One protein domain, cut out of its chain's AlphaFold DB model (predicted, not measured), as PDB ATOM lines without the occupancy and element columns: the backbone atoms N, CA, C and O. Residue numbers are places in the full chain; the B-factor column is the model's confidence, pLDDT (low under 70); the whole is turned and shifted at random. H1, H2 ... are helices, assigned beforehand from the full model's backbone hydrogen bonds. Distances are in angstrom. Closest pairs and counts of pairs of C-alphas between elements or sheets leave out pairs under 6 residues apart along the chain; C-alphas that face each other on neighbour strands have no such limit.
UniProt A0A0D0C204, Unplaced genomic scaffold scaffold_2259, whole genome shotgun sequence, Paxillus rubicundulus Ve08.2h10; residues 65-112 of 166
ATOM      1  N   LYS A  65      23.105 -12.279  -0.376       92.00
ATOM      2  CA  LYS A  65      22.359 -12.718   0.817       92.00
ATOM      3  C   LYS A  65      22.070 -11.582   1.795       92.00
ATOM      4  O   LYS A  65      21.527 -11.821   2.874       92.00
ATOM      5  N   LEU A  66      22.444 -10.351   1.448       94.06
ATOM      6  CA  LEU A  66      22.241  -9.200   2.309       94.06
ATOM      7  C   LEU A  66      20.883  -8.565   2.037       94.06
ATOM      8  O   LEU A  66      20.479  -8.295   0.910       94.06
ATOM      9  N   LYS A  67      20.183  -8.261   3.124       94.38
ATOM     10  CA  LYS A  67      19.019  -7.380   3.075       94.38
ATOM     11  C   LYS A  67      19.450  -5.975   2.647       94.38
ATOM     12  O   LYS A  67      20.526  -5.507   3.024       94.38
ATOM     13  N   ALA A  68      18.569  -5.262   1.943       93.69
ATOM     14  CA  ALA A  68      18.814  -3.870   1.560       93.69
ATOM     15  C   ALA A  68      19.077  -2.973   2.786       93.69
ATOM     16  O   ALA A  68      20.006  -2.171   2.781       93.69
ATOM     17  N   GLN A  69      18.300  -3.155   3.860       94.81
ATOM     18  CA  GLN A  69      18.443  -2.430   5.125       94.81
ATOM     19  C   GLN A  69      17.949  -3.265   6.317       94.81
ATOM     20  O   GLN A  69      17.098  -4.145   6.171       94.81
ATOM     21  N   CYS A  70      18.454  -2.980   7.518       94.44
ATOM     22  CA  CYS A  70      17.898  -3.512   8.765       94.44
ATOM     23  C   CYS A  70      16.505  -2.927   9.063       94.44
ATOM     24  O   CYS A  70      16.185  -1.805   8.665       94.44
ATOM     25  N   LYS A  71      15.679  -3.676   9.806       94.38
ATOM     26  CA  LYS A  71      14.334  -3.232  10.198       94.38
ATOM     27  C   LYS A  71      14.429  -1.925  10.994       94.38
ATOM     28  O   LYS A  71      15.156  -1.847  11.981       94.38
ATOM     29  N   GLY A  72      13.716  -0.895  10.537       91.00
ATOM     30  CA  GLY A  72      13.716   0.432  11.163       91.00
ATOM     31  C   GLY A  72      15.078   1.131  11.189       91.00
ATOM     32  O   GLY A  72      15.301   1.933  12.085       91.00
ATOM     33  N   PHE A  73      16.001   0.797  10.274       89.25
ATOM     34  CA  PHE A  73      17.381   1.319  10.242       89.25
ATOM     35  C   PHE A  73      18.214   1.005  11.499       89.25
ATOM     36  O   PHE A  73      19.307   1.536  11.689       89.25
ATOM     37  N   LYS A  74      17.745   0.068  12.331       92.06
ATOM     38  CA  LYS A  74      18.430  -0.377  13.548       92.06
ATOM     39  C   LYS A  74      19.333  -1.560  13.220       92.06
ATOM     40  O   LYS A  74      18.890  -2.706  13.184       92.06
ATOM     41  N   CYS A  75      20.587  -1.264  12.901       93.00
ATOM     42  CA  CYS A  75      21.627  -2.290  12.816       93.00
ATOM     43  C   CYS A  75      22.060  -2.695  14.228       93.00
ATOM     44  O   CYS A  75      21.960  -1.881  15.143       93.00
ATOM     45  N   MET A  76      22.544  -3.928  14.390       91.38
ATOM     46  CA  MET A  76      23.191  -4.343  15.635       91.38
ATOM     47  C   MET A  76      24.398  -3.436  15.909       91.38
ATOM     48  O   MET A  76      25.082  -3.020  14.972       91.38
ATOM     49  N   GLU A  77      24.622  -3.097  17.175       90.19
ATOM     50  CA  GLU A  77      25.746  -2.258  17.584       90.19
ATOM     51  C   GLU A  77      27.079  -2.911  17.185       90.19
ATOM     52  O   GLU A  77      27.226  -4.129  17.256       90.19
ATOM     53  N   GLY A  78      28.014  -2.114  16.662       89.88
ATOM     54  CA  GLY A  78      29.290  -2.600  16.120       89.88
ATOM     55  C   GLY A  78      29.212  -3.296  14.752       89.88
ATOM     56  O   GLY A  78      30.247  -3.483  14.118       89.88
ATOM     57  N   ALA A  79      28.025  -3.640  14.241       92.75
ATOM     58  CA  ALA A  79      27.910  -4.310  12.947       92.75
ATOM     59  C   ALA A  79      28.172  -3.344  11.780       92.75
ATOM     60  O   ALA A  79      27.451  -2.357  11.591       92.75
ATOM     61  N   THR A  80      29.154  -3.673  10.941       92.62
ATOM     62  CA  THR A  80      29.583  -2.850   9.799       92.62
ATOM     63  C   THR A  80      29.093  -3.365   8.446       92.62
ATOM     64  O   THR A  80      29.100  -2.601   7.482       92.62
ATOM     65  N   ASP A  81      28.595  -4.603   8.377       93.69
ATOM     66  CA  ASP A  81      28.285  -5.304   7.124       93.69
ATOM     67  C   ASP A  81      26.923  -6.028   7.096       93.69
ATOM     68  O   ASP A  81      26.580  -6.729   6.147       93.69
ATOM     69  N   CYS A  82      26.074  -5.808   8.101       93.94
ATOM     70  CA  CYS A  82      24.814  -6.546   8.268       93.94
ATOM     71  C   CYS A  82      23.725  -6.293   7.197       93.94
ATOM     72  O   CYS A  82      22.699  -6.982   7.186       93.94
ATOM     73  N   CYS A  83      23.871  -5.267   6.354       95.56
ATOM     74  CA  CYS A  83      22.958  -4.940   5.252       95.56
ATOM     75  C   CYS A  83      23.629  -4.002   4.242       95.56
ATOM     76  O   CYS A  83      24.573  -3.294   4.601       95.56
ATOM     77  N   CYS A  84      23.096  -3.922   3.016       96.56
ATOM     78  CA  CYS A  84      23.637  -3.045   1.968       96.56
ATOM     79  C   CYS A  84      23.747  -1.589   2.438       96.56
ATOM     80  O   CYS A  84      24.784  -0.959   2.268       96.56
ATOM     81  N   HIS A  85      22.710  -1.073   3.101       95.00
ATOM     82  CA  HIS A  85      22.728   0.278   3.658       95.00
ATOM     83  C   HIS A  85      23.903   0.509   4.614       95.00
ATOM     84  O   HIS A  85      24.555   1.542   4.538       95.00
ATOM     85  N   ARG A  86      24.188  -0.437   5.518       95.50
ATOM     86  CA  ARG A  86      25.264  -0.280   6.506       95.50
ATOM     87  C   ARG A  86      26.646  -0.332   5.854       95.50
ATOM     88  O   ARG A  86      27.480   0.491   6.208       95.50
ATOM     89  N   ILE A  87      26.853  -1.230   4.888       95.69
ATOM     90  CA  ILE A  87      28.112  -1.290   4.130       95.69
ATOM     91  C   ILE A  87      28.326   0.017   3.370       95.69
ATOM     92  O   ILE A  87      29.400   0.602   3.479       95.69
ATOM     93  N   LEU A  88      27.306   0.480   2.636       94.75
ATOM     94  CA  LEU A  88      27.388   1.693   1.822       94.75
ATOM     95  C   LEU A  88      27.603   2.942   2.684       94.75
ATOM     96  O   LEU A  88      28.466   3.752   2.372       94.75
ATOM     97  N   PHE A  89      26.881   3.060   3.802       92.56
ATOM     98  CA  PHE A  89      27.055   4.146   4.771       92.56
ATOM     99  C   PHE A  89      28.481   4.209   5.325       92.56
ATOM    100  O   PHE A  89      28.974   5.290   5.613       92.56
ATOM    101  N   ASN A  90      29.138   3.055   5.474       93.12
ATOM    102  CA  ASN A  90      30.492   2.971   6.008       93.12
ATOM    103  C   ASN A  90      31.591   3.169   4.947       93.12
ATOM    104  O   ASN A  90      32.774   3.031   5.262       93.12
ATOM    105  N   GLN A  91      31.236   3.442   3.692       92.94
ATOM    106  CA  GLN A  91      32.226   3.682   2.648       92.94
ATOM    107  C   GLN A  91      32.905   5.053   2.832       92.94
ATOM    108  O   GLN A  91      32.241   6.013   3.235       92.94
ATOM    109  N   PRO A  92      34.208   5.183   2.513       91.50
ATOM    110  CA  PRO A  92      34.969   6.404   2.788       91.50
ATOM    111  C   PRO A  92      34.405   7.665   2.132       91.50
ATOM    112  O   PRO A  92      34.400   8.722   2.757       91.50
ATOM    113  N   ASP A  93      33.920   7.559   0.900       92.31
ATOM    114  CA  ASP A  93      33.347   8.663   0.132       92.31
ATOM    115  C   ASP A  93      31.959   9.079   0.623       92.31
ATOM    116  O   ASP A  93      31.549  10.190   0.331       92.31
ATOM    117  N   PHE A  94      31.261   8.239   1.394       90.12
ATOM    118  CA  PHE A  94      29.982   8.584   2.024       90.12
ATOM    119  C   PHE A  94      30.149   9.117   3.453       90.12
ATOM    120  O   PHE A  94      29.359   9.956   3.882       90.12
ATOM    121  N   ILE A  95      31.170   8.659   4.191       90.00
ATOM    122  CA  ILE A  95      31.477   9.173   5.537       90.00
ATOM    123  C   ILE A  95      32.135  10.552   5.458       90.00
ATOM    124  O   ILE A  95      31.783  11.446   6.223       90.00
ATOM    125  N   ASN A  96      33.107  10.724   4.562       87.25
ATOM    126  CA  ASN A  96      33.999  11.886   4.568       87.25
ATOM    127  C   ASN A  96      33.530  13.008   3.629       87.25
ATOM    128  O   ASN A  96      34.351  13.734   3.070       87.25
ATOM    129  N   ILE A  97      32.214  13.153   3.440       87.19
ATOM    130  CA  ILE A  97      31.647  14.249   2.646       87.19
ATOM    131  C   ILE A  97      31.607  15.511   3.513       87.19
ATOM    132  O   ILE A  97      31.012  15.474   4.595       87.19
ATOM    133  N   PRO A  98      32.180  16.643   3.060       88.25
ATOM    134  CA  PRO A  98      32.025  17.904   3.766       88.25
ATOM    135  C   PRO A  98      30.548  18.299   3.811       88.25
ATOM    136  O   PRO A  98      29.813  18.179   2.828       88.25
ATOM    137  N   THR A  99      30.101  18.817   4.948       88.56
ATOM    138  CA  THR A  99      28.751  19.367   5.070       88.56
ATOM    139  C   THR A  99      28.540  20.507   4.070       88.56
ATOM    140  O   THR A  99      29.480  21.191   3.657       88.56
ATOM    141  N   LEU A 100      27.280  20.780   3.716       88.44
ATOM    142  CA  LEU A 100      26.950  21.908   2.837       88.44
ATOM    143  C   LEU A 100      27.518  23.234   3.374       88.44
ATOM    144  O   LEU A 100      27.988  24.062   2.597       88.44
ATOM    145  N   LEU A 101      27.503  23.423   4.697       90.62
ATOM    146  CA  LEU A 101      28.076  24.601   5.345       90.62
ATOM    147  C   LEU A 101      29.593  24.681   5.132       90.62
ATOM    148  O   LEU A 101      30.087  25.716   4.691       90.62
ATOM    149  N   GLU A 102      30.322  23.592   5.388       93.62
ATOM    150  CA  GLU A 102      31.773  23.516   5.167       93.62
ATOM    151  C   GLU A 102      32.142  23.785   3.710       93.62
ATOM    152  O   GLU A 102      33.048  24.578   3.448       93.62
ATOM    153  N   ALA A 103      31.411  23.196   2.761       91.69
ATOM    154  CA  ALA A 103      31.632  23.414   1.336       91.69
ATOM    155  C   ALA A 103      31.399  24.885   0.937       91.69
ATOM    156  O   ALA A 103      32.219  25.480   0.230       91.69
ATOM    157  N   LEU A 104      30.314  25.503   1.422       92.94
ATOM    158  CA  LEU A 104      29.996  26.910   1.149       92.94
ATOM    159  C   LEU A 104      31.025  27.871   1.754       92.94
ATOM    160  O   LEU A 104      31.446  28.820   1.086       92.94
ATOM    161  N   CYS A 105      31.437  27.633   2.998       94.94
ATOM    162  CA  CYS A 105      32.473  28.415   3.665       94.94
ATOM    163  C   CYS A 105      33.820  28.270   2.951       94.94
ATOM    164  O   CYS A 105      34.438  29.284   2.626       94.94
ATOM    165  N   SER A 106      34.216  27.041   2.607       94.00
ATOM    166  CA  SER A 106      35.472  26.763   1.898       94.00
ATOM    167  C   SER A 106      35.518  27.456   0.537       94.00
ATOM    168  O   SER A 106      36.522  28.079   0.201       94.00
ATOM    169  N   LYS A 107      34.406  27.455  -0.216       94.94
ATOM    170  CA  LYS A 107      34.289  28.178  -1.497       94.94
ATOM    171  C   LYS A 107      34.500  29.692  -1.354       94.94
ATOM    172  O   LYS A 107      34.908  30.346  -2.308       94.94
ATOM    173  N   ARG A 108      34.217  30.250  -0.177       96.19
ATOM    174  CA  ARG A 108      34.436  31.664   0.160       96.19
ATOM    175  C   ARG A 108      35.782  31.922   0.854       96.19
ATOM    176  O   ARG A 108      36.039  33.056   1.237       96.19
ATOM    177  N   GLY A 109      36.627  30.903   1.023       96.06
ATOM    178  CA  GLY A 109      37.922  31.015   1.700       96.06
ATOM    179  C   GLY A 109      37.854  30.971   3.231       96.06
ATOM    180  O   GLY A 109      38.854  31.252   3.889       96.06
ATOM    181  N   PHE A 110      36.709  30.609   3.816       95.56
ATOM    182  CA  PHE A 110      36.546  30.469   5.265       95.56
ATOM    183  C   PHE A 110      36.721  29.019   5.713       95.56
ATOM    184  O   PHE A 110      36.196  28.096   5.091       95.56
ATOM    185  N   LYS A 111      37.399  28.826   6.847       93.75
ATOM    186  CA  LYS A 111      37.454  27.536   7.541       93.75
ATOM    187  C   LYS A 111      36.309  27.444   8.542       93.75
ATOM    188  O   LYS A 111      36.077  28.387   9.295       93.75
ATOM    189  N   VAL A 112      35.620  26.309   8.557       92.31
ATOM    190  CA  VAL A 112      34.613  26.001   9.578       92.31
ATOM    191  C   VAL A 112      35.294  25.254  10.716       92.31
ATOM    192  O   VAL A 112      36.077  24.338  10.477       92.31
TER     193      VAL A 112
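Overview. This is residues 65 to 112 of the 166 residues of an uncharacterized protein of Paxillus rubicundulus Ve08.2h10 (UniProt A0A0D0C204). This is an extended chain with little regular structure, three short helices strung out in line with no shared core. At one end, residues 65 to 83 make a long looped stretch with no named element ahead of H1, H2 sits partway along, and H3 makes the other end. The 48 printed residues hold H1, H2 and H3 in that order and no named strand; the class is all helix, with 18 residues in named elements. The radius of gyration of the C-alphas is 15.3 A, and the C-alphas span 46 by 17 by 17 A, a rod.

Arrangement. H3, residues 100 to 107, is the longest helix and touches no helix. It is apart from H2, residues 92 to 95, and from H1, residues 84 to 89. H1 and H2 are close but not clearly touching; their closest C-alphas, those of Phe 89 and Ile 95, are 6.7 A apart. In H1 and H3 every O i to N i+4 pair is within hydrogen-bond range; H2 is too short for such a pair.

Along the chain. H3 is 10.6 A long from C-alpha 100 at (26.950, 21.908, 2.837) to C-alpha 107. H1 is 8.4 A long and begins at C-alpha 84 at (23.637, -3.045, 1.968); H2 is 5.2 A long.

Size, cuts and confidence. The C-alphas farthest apart, those of Lys 65 and Gly 109, are 46.4 A apart. Residues 91 to 97, of which 92 to 95 belong to H2, stand free. Both links between helices are tight. The printed part has no cut, and no printed residue is under 70 in pLDDT.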